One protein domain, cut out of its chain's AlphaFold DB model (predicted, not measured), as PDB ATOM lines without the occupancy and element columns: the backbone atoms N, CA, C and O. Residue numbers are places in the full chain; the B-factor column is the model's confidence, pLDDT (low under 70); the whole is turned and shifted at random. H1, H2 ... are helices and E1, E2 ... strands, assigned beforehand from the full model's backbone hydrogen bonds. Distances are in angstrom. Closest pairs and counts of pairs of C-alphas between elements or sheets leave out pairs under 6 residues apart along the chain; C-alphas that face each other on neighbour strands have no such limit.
ATOM      1  N   LYS A  15      -4.315 -40.428  18.958       77.94
ATOM      2  CA  LYS A  15      -4.675 -39.158  19.597       77.94
ATOM      3  C   LYS A  15      -6.191 -38.950  19.659       77.94
ATOM      4  O   LYS A  15      -6.686 -38.522  20.698       77.94
ATOM      5  N   VAL A  16      -6.926 -39.346  18.619       80.31
ATOM      6  CA  VAL A  16      -8.398 -39.344  18.620       80.31
ATOM      7  C   VAL A  16      -8.929 -40.303  19.688       80.31
ATOM      8  O   VAL A  16      -9.867 -39.960  20.404       80.31
ATOM      9  N   ASP A  17      -8.286 -41.456  19.890       84.81
ATOM     10  CA  ASP A  17      -8.688 -42.401  20.943       84.81
ATOM     11  C   ASP A  17      -8.610 -41.788  22.346       84.81
ATOM     12  O   ASP A  17      -9.488 -42.021  23.177       84.81
ATOM     13  N   ARG A  18      -7.606 -40.940  22.616       87.94
ATOM     14  CA  ARG A  18      -7.509 -40.221  23.900       87.94
ATOM     15  C   ARG A  18      -8.680 -39.269  24.110       87.94
ATOM     16  O   ARG A  18      -9.148 -39.122  25.240       87.94
ATOM     17  N   VAL A  19      -9.141 -38.631  23.040       89.62
ATOM     18  CA  VAL A  19     -10.287 -37.722  23.078       89.62
ATOM     19  C   VAL A  19     -11.578 -38.502  23.328       89.62
ATOM     20  O   VAL A  19     -12.330 -38.156  24.241       89.62
ATOM     21  N   ILE A  20     -11.776 -39.611  22.611       89.56
ATOM     22  CA  ILE A  20     -12.912 -40.524  22.806       89.56
ATOM     23  C   ILE A  20     -12.942 -41.058  24.241       89.56
ATOM     24  O   ILE A  20     -14.001 -41.101  24.870       89.56
ATOM     25  N   GLU A  21     -11.791 -41.435  24.791       92.31
ATOM     26  CA  GLU A  21     -11.702 -41.903  26.173       92.31
ATOM     27  C   GLU A  21     -11.992 -40.772  27.177       92.31
ATOM     28  O   GLU A  21     -12.610 -40.992  28.218       92.31
ATOM     29  N   GLY A  22     -11.631 -39.527  26.853       93.62
ATOM     30  CA  GLY A  22     -12.052 -38.353  27.615       93.62
ATOM     31  C   GLY A  22     -13.573 -38.176  27.650       93.62
ATOM     32  O   GLY A  22     -14.131 -37.861  28.703       93.62
ATOM     33  N   ASP A  23     -14.252 -38.413  26.528       94.56
ATOM     34  CA  ASP A  23     -15.717 -38.388  26.453       94.56
ATOM     35  C   ASP A  23     -16.342 -39.547  27.233       94.56
ATOM     36  O   ASP A  23     -17.313 -39.352  27.965       94.56
ATOM     37  N   ARG A  24     -15.738 -40.737  27.175       94.38
ATOM     38  CA  ARG A  24     -16.163 -41.884  27.982       94.38
ATOM     39  C   ARG A  24     -16.097 -41.581  29.479       94.38
ATOM     40  O   ARG A  24     -17.071 -41.814  30.193       94.38
ATOM     41  N   ARG A  25     -14.978 -41.027  29.955       95.69
ATOM     42  CA  ARG A  25     -14.819 -40.637  31.366       95.69
ATOM     43  C   ARG A  25     -15.840 -39.590  31.799       95.69
ATOM     44  O   ARG A  25     -16.334 -39.675  32.919       95.69
ATOM     45  N   PHE A  26     -16.176 -38.638  30.929       96.12
ATOM     46  CA  PHE A  26     -17.203 -37.639  31.220       96.12
ATOM     47  C   PHE A  26     -18.561 -38.295  31.505       96.12
ATOM     48  O   PHE A  26     -19.125 -38.074  32.572       96.12
ATOM     49  N   PHE A  27     -19.052 -39.159  30.611       96.00
ATOM     50  CA  PHE A  27     -20.364 -39.799  30.788       96.00
ATOM     51  C   PHE A  27     -20.404 -40.816  31.936       96.00
ATOM     52  O   PHE A  27     -21.459 -41.037  32.521       96.00
ATOM     53  N   ARG A  28     -19.258 -41.401  32.307       95.25
ATOM     54  CA  ARG A  28     -19.143 -42.201  33.537       95.25
ATOM     55  C   ARG A  28     -19.268 -41.354  34.795       95.25
ATOM     56  O   ARG A  28     -19.915 -41.769  35.747       95.25
ATOM     57  N   ARG A  29     -18.623 -40.185  34.802       96.19
ATOM     58  CA  ARG A  29     -18.643 -39.258  35.937       96.19
ATOM     59  C   ARG A  29     -20.003 -38.581  36.105       96.19
ATOM     60  O   ARG A  29     -20.389 -38.299  37.232       96.19
ATOM     61  N   TYR A  30     -20.703 -38.327  35.005       95.38
ATOM     62  CA  TYR A  30     -21.998 -37.653  34.993       95.38
ATOM     63  C   TYR A  30     -23.067 -38.570  34.389       95.38
ATOM     64  O   TYR A  30     -23.434 -38.400  33.225       95.38
ATOM     65  N   PRO A  31     -23.564 -39.561  35.154       94.06
ATOM     66  CA  PRO A  31     -24.476 -40.569  34.629       94.06
ATOM     67  C   PRO A  31     -25.817 -39.987  34.171       94.06
ATOM     68  O   PRO A  31     -26.449 -40.600  33.317       94.06
ATOM     69  N   ASP A  32     -26.233 -38.820  34.659       95.62
ATOM     70  CA  ASP A  32     -27.479 -38.165  34.234       95.62
ATOM     71  C   ASP A  32     -27.336 -37.375  32.925       95.62
ATOM     72  O   ASP A  32     -28.319 -36.874  32.382       95.62
ATOM     73  N   ARG A  33     -26.115 -37.263  32.390       97.31
ATOM     74  CA  ARG A  33     -25.844 -36.571  31.129       97.31
ATOM     75  C   ARG A  33     -25.882 -37.562  29.970       97.31
ATOM     76  O   ARG A  33     -25.215 -38.595  29.990       97.31
ATOM     77  N   SER A  34     -26.611 -37.205  28.921       97.56
ATOM     78  CA  SER A  34     -26.611 -37.864  27.612       97.56
ATOM     79  C   SER A  34     -25.967 -36.989  26.540       97.56
ATOM     80  O   SER A  34     -25.556 -37.514  25.503       97.56
ATOM     81  N   PHE A  35     -25.822 -35.681  26.785       98.06
ATOM     82  CA  PHE A  35     -25.198 -34.753  25.851       98.06
ATOM     83  C   PHE A  35     -24.004 -34.002  26.448       98.06
ATOM     84  O   PHE A  35     -23.967 -33.642  27.627       98.06
ATOM     85  N   ARG A  36     -23.020 -33.709  25.593       97.75
ATOM     86  CA  ARG A  36     -21.837 -32.911  25.938       97.75
ATOM     87  C   ARG A  36     -21.459 -31.999  24.781       97.75
ATOM     88  O   ARG A  36     -21.407 -32.459  23.646       97.75
ATOM     89  N   VAL A  37     -21.120 -30.751  25.086       97.94
ATOM     90  CA  VAL A  37     -20.454 -29.835  24.155       97.94
ATOM     91  C   VAL A  37     -19.025 -29.610  24.638       97.94
ATOM     92  O   VAL A  37     -18.770 -29.532  25.839       97.94
ATOM     93  N   ARG A  38     -18.072 -29.553  23.711       97.44
ATOM     94  CA  ARG A  38     -16.688 -29.160  23.995       97.44
ATOM     95  C   ARG A  38     -16.020 -28.593  22.755       97.44
ATOM     96  O   ARG A  38     -16.479 -28.820  21.641       97.44
ATOM     97  N   ILE A  39     -14.892 -27.922  22.943       96.94
ATOM     98  CA  ILE A  39     -14.020 -27.538  21.830       96.94
ATOM     99  C   ILE A  39     -13.481 -28.814  21.157       96.94
ATOM    100  O   ILE A  39     -13.152 -29.803  21.829       96.94
ATOM    101  N   ALA A  40     -13.429 -28.806  19.826       95.75
ATOM    102  CA  ALA A  40     -12.852 -29.886  19.040       95.75
ATOM    103  C   ALA A  40     -11.329 -29.917  19.203       95.75
ATOM    104  O   ALA A  40     -10.670 -28.877  19.242       95.75
ATOM    105  N   SER A  41     -10.751 -31.112  19.281       93.44
ATOM    106  CA  SER A  41      -9.293 -31.249  19.196       93.44
ATOM    107  C   SER A  41      -8.810 -31.077  17.752       93.44
ATOM    108  O   SER A  41      -9.557 -31.327  16.808       93.44
ATOM    109  N   GLN A  42      -7.540 -30.710  17.571       90.31
ATOM    110  CA  GLN A  42      -6.931 -30.604  16.237       90.31
ATOM    111  C   GLN A  42      -6.970 -31.934  15.471       90.31
ATOM    112  O   GLN A  42      -7.223 -31.956  14.270       90.31
ATOM    113  N   ASP A  43      -6.793 -33.054  16.175       88.88
ATOM    114  CA  ASP A  43      -6.867 -34.382  15.565       88.88
ATOM    115  C   ASP A  43      -8.287 -34.720  15.081       88.88
ATOM    116  O   ASP A  43      -8.445 -35.366  14.049       88.88
ATOM    117  N   GLU A  44      -9.324 -34.258  15.786       89.31
ATOM    118  CA  GLU A  44     -10.708 -34.404  15.325       89.31
ATOM    119  C   GLU A  44     -11.002 -33.512  14.126       89.31
ATOM    120  O   GLU A  44     -11.595 -33.983  13.165       89.31
ATOM    121  N   ILE A  45     -10.566 -32.251  14.144       90.50
ATOM    122  CA  ILE A  45     -10.726 -31.330  13.006       90.50
ATOM    123  C   ILE A  45     -10.141 -31.970  11.734       90.50
ATOM    124  O   ILE A  45     -10.804 -32.001  10.696       90.50
ATOM    125  N   ALA A  46      -8.954 -32.578  11.845       88.06
ATOM    126  CA  ALA A  46      -8.327 -33.320  10.756       88.06
ATOM    127  C   ALA A  46      -9.105 -34.593  10.355       88.06
ATOM    128  O   ALA A  46      -9.284 -34.844   9.163       88.06
ATOM    129  N   GLU A  47      -9.602 -35.389  11.315       85.94
ATOM    130  CA  GLU A  47     -10.406 -36.601  11.053       85.94
ATOM    131  C   GLU A  47     -11.704 -36.273  10.297       85.94
ATOM    132  O   GLU A  47     -12.059 -36.960   9.339       85.94
ATOM    133  N   PHE A  48     -12.384 -35.194  10.691       85.25
ATOM    134  CA  PHE A  48     -13.593 -34.694  10.034       85.25
ATOM    135  C   PHE A  48     -13.306 -33.965   8.712       85.25
ATOM    136  O   PHE A  48     -14.253 -33.588   8.023       85.25
ATOM    137  N   ARG A  49     -12.027 -33.777   8.343       86.81
ATOM    138  CA  ARG A  49     -11.585 -32.975   7.186       86.81
ATOM    139  C   ARG A  49     -12.238 -31.593   7.169       86.81
ATOM    140  O   ARG A  49     -12.650 -31.098   6.121       86.81
ATOM    141  N   ALA A  50     -12.383 -31.007   8.351       83.88
ATOM    142  CA  ALA A  50     -13.009 -29.713   8.493       83.88
ATOM    143  C   ALA A  50     -12.049 -28.629   7.989       83.88
ATOM    144  O   ALA A  50     -10.851 -28.681   8.269       83.88
ATOM    145  N   GLY A  51     -12.573 -27.686   7.207       87.88
ATOM    146  CA  GLY A  51     -11.789 -26.576   6.676       87.88
ATOM    147  C   GLY A  51     -11.439 -25.535   7.739       87.88
ATOM    148  O   GLY A  51     -11.850 -25.628   8.902       87.88
ATOM    149  N   ASP A  52     -10.710 -24.512   7.309       91.31
ATOM    150  CA  ASP A  52     -10.433 -23.347   8.139       91.31
ATOM    151  C   ASP A  52     -11.711 -22.542   8.402       91.31
ATOM    152  O   ASP A  52     -12.647 -22.516   7.598       91.31
ATOM    153  N   LEU A  53     -11.747 -21.883   9.557       93.19
ATOM    154  CA  LEU A  53     -12.825 -20.981   9.938       93.19
ATOM    155  C   LEU A  53     -12.340 -19.536   9.891       93.19
ATOM    156  O   LEU A  53     -11.153 -19.266  10.061       93.19
ATOM    157  N   ALA A  54     -13.280 -18.611   9.705       93.44
ATOM    158  CA  ALA A  54     -13.010 -17.186   9.845       93.44
ATOM    159  C   ALA A  54     -12.550 -16.833  11.272       93.44
ATOM    160  O   ALA A  54     -12.859 -17.537  12.243       93.44
ATOM    161  N   ASP A  55     -11.859 -15.700  11.395       93.31
ATOM    162  CA  ASP A  55     -11.415 -15.175  12.683       93.31
ATOM    163  C   ASP A  55     -12.576 -15.047  13.678       93.31
ATOM    164  O   ASP A  55     -13.698 -14.668  13.344       93.31
ATOM    165  N   GLY A  56     -12.296 -15.388  14.937       93.88
ATOM    166  CA  GLY A  56     -13.293 -15.372  16.009       93.88
ATOM    167  C   GLY A  56     -14.120 -16.654  16.133       93.88
ATOM    168  O   GLY A  56     -14.798 -16.818  17.146       93.88
ATOM    169  N   LEU A  57     -14.017 -17.596  15.192       97.25
ATOM    170  CA  LEU A  57     -14.685 -18.894  15.270       97.25
ATOM    171  C   LEU A  57     -13.728 -20.017  15.692       97.25
ATOM    172  O   LEU A  57     -12.511 -19.947  15.524       97.25
ATOM    173  N   ARG A  58     -14.295 -21.082  16.260       97.19
ATOM    174  CA  ARG A  58     -13.615 -22.351  16.540       97.19
ATOM    175  C   ARG A  58     -14.528 -23.522  16.217       97.19
ATOM    176  O   ARG A  58     -15.750 -23.401  16.254       97.19
ATOM    177  N   TRP A  59     -13.918 -24.670  15.948       97.38
ATOM    178  CA  TRP A  59     -14.631 -25.935  15.854       97.38
ATOM    179  C   TRP A  59     -14.976 -26.459  17.250       97.38
ATOM    180  O   TRP A  59     -14.117 -26.565  18.130       97.38
ATOM    181  N   PHE A  60     -16.238 -26.823  17.434       97.88
ATOM    182  CA  PHE A  60     -16.773 -27.493  18.612       97.88
ATOM    183  C   PHE A  60     -17.303 -28.868  18.213       97.88
ATOM    184  O   PHE A  60     -17.664 -29.108  17.062       97.88
ATOM    185  N   VAL A  61     -17.362 -29.775  19.182       97.12
ATOM    186  CA  VAL A  61     -18.009 -31.077  19.053       97.12
ATOM    187  C   VAL A  61     -19.186 -31.118  20.012       97.12
ATOM    188  O   VAL A  61     -19.022 -30.885  21.214       97.12
ATOM    189  N   VAL A  62     -20.361 -31.460  19.490       97.62
ATOM    190  CA  VAL A  62     -21.500 -31.892  20.301       97.62
ATOM    191  C   VAL A  62     -21.627 -33.406  20.214       97.62
ATOM    192  O   VAL A  62     -21.513 -34.011  19.147       97.62
ATOM    193  N   ILE A  63     -21.814 -34.030  21.368       96.94
ATOM    194  CA  ILE A  63     -21.788 -35.476  21.536       96.94
ATOM    195  C   ILE A  63     -23.121 -35.914  22.113       96.94
ATOM    196  O   ILE A  63     -23.596 -35.310  23.074       96.94
ATOM    197  N   ARG A  64     -23.677 -36.997  21.571       97.25
ATOM    198  CA  ARG A  64     -24.826 -37.709  22.136       97.25
ATOM    199  C   ARG A  64     -24.423 -39.128  22.512       97.25
ATOM    200  O   ARG A  64     -24.042 -39.913  21.643       97.25
ATOM    201  N   GLN A  65     -24.539 -39.478  23.787       96.88
ATOM    202  CA  GLN A  65     -24.464 -40.854  24.272       96.88
ATOM    203  C   GLN A  65     -25.791 -41.550  23.932       96.88
ATOM    204  O   GLN A  65     -26.834 -41.213  24.481       96.88
ATOM    205  N   VAL A  66     -25.761 -42.496  22.990       94.62
ATOM    206  CA  VAL A  66     -26.969 -43.185  22.495       94.62
ATOM    207  C   VAL A  66     -27.206 -44.484  23.255       94.62
ATOM    208  O   VAL A  66     -28.304 -44.732  23.738       94.62
ATOM    209  N   ILE A  67     -26.159 -45.300  23.397       91.75
ATOM    210  CA  ILE A  67     -26.177 -46.534  24.192       91.75
ATOM    211  C   ILE A  67     -25.068 -46.392  25.218       91.75
ATOM    212  O   ILE A  67     -23.912 -46.277  24.807       91.75
ATOM    213  N   ARG A  68     -25.394 -46.351  26.519       87.62
ATOM    214  CA  ARG A  68     -24.409 -46.163  27.607       87.62
ATOM    215  C   ARG A  68     -23.193 -47.066  27.412       87.62
ATOM    216  O   ARG A  68     -23.339 -48.202  26.992       87.62
ATOM    217  N   GLU A  69     -22.000 -46.536  27.682       83.56
ATOM    218  CA  GLU A  69     -20.691 -47.191  27.495       83.56
ATOM    219  C   GLU A  69     -20.306 -47.588  26.056       83.56
ATOM    220  O   GLU A  69     -19.112 -47.620  25.754       83.56
ATOM    221  N   HIS A  70     -21.265 -47.789  25.152       86.75
ATOM    222  CA  HIS A  70     -21.037 -48.438  23.863       86.75
ATOM    223  C   HIS A  70     -21.063 -47.478  22.673       86.75
ATOM    224  O   HIS A  70     -20.130 -47.473  21.874       86.75
ATOM    225  N   VAL A  71     -22.100 -46.645  22.555       92.25
ATOM    226  CA  VAL A  71     -22.348 -45.863  21.333       92.25
ATOM    227  C   VAL A  71     -22.489 -44.381  21.642       92.25
ATOM    228  O   VAL A  71     -23.335 -43.975  22.443       92.25
ATOM    229  N   ARG A  72     -21.674 -43.577  20.957       94.00
ATOM    230  CA  ARG A  72     -21.679 -42.112  20.992       94.00
ATOM    231  C   ARG A  72     -21.660 -41.571  19.570       94.00
ATOM    232  O   ARG A  72     -20.856 -42.023  18.758       94.00
ATOM    233  N   LEU A  73     -22.506 -40.587  19.300       94.06
ATOM    234  CA  LEU A  73     -22.475 -39.805  18.070       94.06
ATOM    235  C   LEU A  73     -21.742 -38.497  18.345       94.06
ATOM    236  O   LEU A  73     -21.958 -37.894  19.393       94.06
ATOM    237  N   ARG A  74     -20.881 -38.075  17.419       94.00
ATOM    238  CA  ARG A  74     -20.140 -36.812  17.486       94.00
ATOM    239  C   ARG A  74     -20.465 -36.002  16.244       94.00
ATOM    240  O   ARG A  74     -20.327 -36.524  15.142       94.00
ATOM    241  N   LEU A  75     -20.860 -34.752  16.434       94.31
ATOM    242  CA  LEU A  75     -21.088 -33.801  15.354       94.31
ATOM    243  C   LEU A  75     -20.162 -32.609  15.552       94.31
ATOM    244  O   LEU A  75     -20.086 -32.061  16.653       94.31
ATOM    245  N   LEU A  76     -19.455 -32.236  14.490       95.31
ATOM    246  CA  LEU A  76     -18.590 -31.067  14.464       95.31
ATOM    247  C   LEU A  76     -19.398 -29.852  13.989       95.31
ATOM    248  O   LEU A  76     -20.145 -29.961  13.019       95.31
ATOM    249  N   PHE A  77     -19.248 -28.706  14.649       95.62
ATOM    250  CA  PHE A  77     -19.905 -27.459  14.252       95.62
ATOM    251  C   PHE A  77     -19.032 -26.238  14.575       95.62
ATOM    252  O   PHE A  77     -18.266 -26.280  15.542       95.62
ATOM    253  N   PRO A  78     -19.109 -25.152  13.789       96.38
ATOM    254  CA  PRO A  78     -18.418 -23.912  14.109       96.38
ATOM    255  C   PRO A  78     -19.235 -23.078  15.104       96.38
ATOM    256  O   PRO A  78     -20.462 -23.017  15.026       96.38
ATOM    257  N   CYS A  79     -18.561 -22.407  16.032       96.94
ATOM    258  CA  CYS A  79     -19.179 -21.430  16.930       96.94
ATOM    259  C   CYS A  79     -18.162 -20.353  17.326       96.94
ATOM    260  O   CYS A  79     -16.964 -20.508  17.074       96.94
ATOM    261  N   TYR A  80     -18.626 -19.267  17.946       97.12
ATOM    262  CA  TYR A  80     -17.744 -18.230  18.475       97.12
ATOM    263  C   TYR A  80     -16.765 -18.815  19.495       97.12
ATOM    264  O   TYR A  80     -17.108 -19.670  20.314       97.12
ATOM    265  N   ARG A  81     -15.503 -18.390  19.410       94.69
ATOM    266  CA  ARG A  81     -14.377 -18.970  20.156       94.69
ATOM    267  C   ARG A  81     -14.498 -18.865  21.679       94.69
ATOM    268  O   ARG A  81     -13.787 -19.582  22.377       94.69
ATOM    269  N   ASP A  82     -15.311 -17.933  22.150       94.38
ATOM    270  CA  ASP A  82     -15.599 -17.593  23.542       94.38
ATOM    271  C   ASP A  82     -16.915 -18.210  24.041       94.38
ATOM    272  O   ASP A  82     -17.280 -18.016  25.199       94.38
ATOM    273  N   ALA A  83     -17.602 -18.998  23.207       95.50
ATOM    274  CA  ALA A  83     -18.807 -19.705  23.609       95.50
ATOM    275  C   ALA A  83     -18.538 -20.668  24.780       95.50
ATOM    276  O   ALA A  83     -17.584 -21.455  24.778       95.50
ATOM    277  N   GLU A  84     -19.428 -20.629  25.772       95.56
ATOM    278  CA  GLU A  84     -19.390 -21.501  26.941       95.56
ATOM    279  C   GLU A  84     -19.613 -22.969  26.546       95.56
ATOM    280  O   GLU A  84     -20.474 -23.294  25.725       95.56
ATOM    281  N   THR A  85     -18.832 -23.875  27.142       95.56
ATOM    282  CA  THR A  85     -18.953 -25.324  26.890       95.56
ATOM    283  C   THR A  85     -19.549 -26.095  28.059       95.56
ATOM    284  O   THR A  85     -20.136 -27.157  27.839       95.56
ATOM    285  N   ASP A  86     -19.456 -25.562  29.280       94.50
ATOM    286  CA  ASP A  86     -20.092 -26.141  30.465       94.50
ATOM    287  C   ASP A  86     -21.549 -25.685  30.570       94.50
ATOM    288  O   ASP A  86     -21.949 -24.923  31.442       94.50
ATOM    289  N   VAL A  87     -22.346 -26.121  29.602       96.19
ATOM    290  CA  VAL A  87     -23.764 -25.778  29.527       96.19
ATOM    291  C   VAL A  87     -24.635 -26.928  30.031       96.19
ATOM    292  O   VAL A  87     -24.237 -28.103  30.086       96.19
ATOM    293  N   SER A  88     -25.869 -26.589  30.407       97.69
ATOM    294  CA  SER A  88     -26.849 -27.555  30.906       97.69
ATOM    295  C   SER A  88     -27.140 -28.671  29.895       97.69
ATOM    296  O   SER A  88     -26.967 -28.513  28.685       97.69
ATOM    297  N   GLU A  89     -27.633 -29.810  30.386       97.81
ATOM    298  CA  GLU A  89     -28.044 -30.941  29.541       97.81
ATOM    299  C   GLU A  89     -29.054 -30.513  28.466       97.81
ATOM    300  O   GLU A  89     -28.877 -30.829  27.291       97.81
ATOM    301  N   ALA A  90     -30.064 -29.726  28.853       98.00
ATOM    302  CA  ALA A  90     -31.078 -29.207  27.938       98.00
ATOM    303  C   ALA A  90     -30.465 -28.329  26.837       98.00
ATOM    304  O   ALA A  90     -30.846 -28.431  25.670       98.00
ATOM    305  N   ARG A  91     -29.469 -27.500  27.181       97.94
ATOM    306  CA  ARG A  91     -28.772 -26.669  26.197       97.94
ATOM    307  C   ARG A  91     -27.916 -27.511  25.253       97.94
ATOM    308  O   ARG A  91     -27.967 -27.284  24.046       97.94
ATOM    309  N   CYS A  92     -27.190 -28.506  25.764       98.00
ATOM    310  CA  CYS A  92     -26.445 -29.448  24.926       98.00
ATOM    311  C   CYS A  92     -27.370 -30.214  23.964       98.00
ATOM    312  O   CYS A  92     -27.030 -30.376  22.793       98.00
ATOM    313  N   ALA A  93     -28.539 -30.659  24.435       97.69
ATOM    314  CA  ALA A  93     -29.529 -31.353  23.614       97.69
ATOM    315  C   ALA A  93     -30.068 -30.457  22.490       97.69
ATOM    316  O   ALA A  93     -30.150 -30.896  21.345       97.69
ATOM    317  N   ALA A  94     -30.368 -29.189  22.793       96.94
ATOM    318  CA  ALA A  94     -30.808 -28.214  21.797       96.94
ATOM    319  C   ALA A  94     -29.733 -27.954  20.727       96.94
ATOM    320  O   ALA A  94     -30.044 -27.922  19.539       96.94
ATOM    321  N   ILE A  95     -28.462 -27.832  21.131       97.06
ATOM    322  CA  ILE A  95     -27.334 -27.692  20.196       97.06
ATOM    323  C   ILE A  95     -27.218 -28.936  19.311       97.06
ATOM    324  O   ILE A  95     -27.104 -28.814  18.095       97.06
ATOM    325  N   TYR A  96     -27.290 -30.138  19.896       96.75
ATOM    326  CA  TYR A  96     -27.251 -31.381  19.125       96.75
ATOM    327  C   TYR A  96     -28.382 -31.434  18.098       96.75
ATOM    328  O   TYR A  96     -28.137 -31.767  16.942       96.75
ATOM    329  N   ALA A  97     -29.605 -31.091  18.510       95.62
ATOM    330  CA  ALA A  97     -30.764 -31.074  17.631       95.62
ATOM    331  C   ALA A  97     -30.578 -30.093  16.468       95.62
ATOM    332  O   ALA A  97     -30.853 -30.476  15.344       95.62
ATOM    333  N   ALA A  98     -30.056 -28.886  16.710       94.69
ATOM    334  CA  ALA A  98     -29.832 -27.883  15.665       94.69
ATOM    335  C   ALA A  98     -28.742 -28.275  14.646       94.69
ATOM    336  O   ALA A  98     -28.802 -27.865  13.489       94.69
ATOM    337  N   VAL A  99     -27.740 -29.047  15.075       93.69
ATOM    338  CA  VAL A  99     -26.612 -29.478  14.227       93.69
ATOM    339  C   VAL A  99     -26.901 -30.807  13.516       93.69
ATOM    340  O   VAL A  99     -26.301 -31.103  12.482       93.69
ATOM    341  N   ALA A 100     -27.795 -31.638  14.059       90.38
ATOM    342  CA  ALA A 100     -28.095 -32.945  13.493       90.38
ATOM    343  C   ALA A 100     -28.703 -32.836  12.076       90.38
ATOM    344  O   ALA A 100     -29.536 -31.963  11.819       90.38
TER     345      ALA A 100
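This is residues 15 to 100 of the 105 residues of an uncharacterized protein of Methylobacterium bullatum (UniProt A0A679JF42). A strongly twisted three-stranded sheet has H3 packed across one face, while H1 and H2 only graze it. The long hairpin E2 and E3 makes two of its strands. The 86 printed residues hold H1 E1 H2 E2 E3 H3 in chain order; the antiparallel sheet runs E1 E2 E3. The class is mixed, helices and strands, compact, with radius of gyration of the C-alphas 12.5 A and spans 36 by 28 by 20 A.

Find C-alpha 15 at (-4.675, -39.158, 19.597); H1 runs 21.5 A to residue 29. Next come E1, residues 35 to 39, and H2, residues 42 to 47. E2, residues 57 to 67, is 31.2 A long; E3, residues 71 to 80, bends by 50 degrees at residue 77. H3, residues 89 to 99, ends at (-26.612, -29.478, 14.227).

See N 36 and O 63, 3.0 A, between E1 and E2, and N 62 and O 75, 2.9 A, between E2 and E3. H3 runs across the strands, its height over the sheet 8.2 A; its closest C-alphas with E1 are Cys 92 and Phe 35, 5.5 A. In H1, H2 and H3 every O i to N i+4 pair is within hydrogen-bond range.

The farthest C-alphas, Asp 55 and Arg 68, are 36.8 A apart. The printed part has no cut and no long link; no printed residue is under 70 in pLDDT.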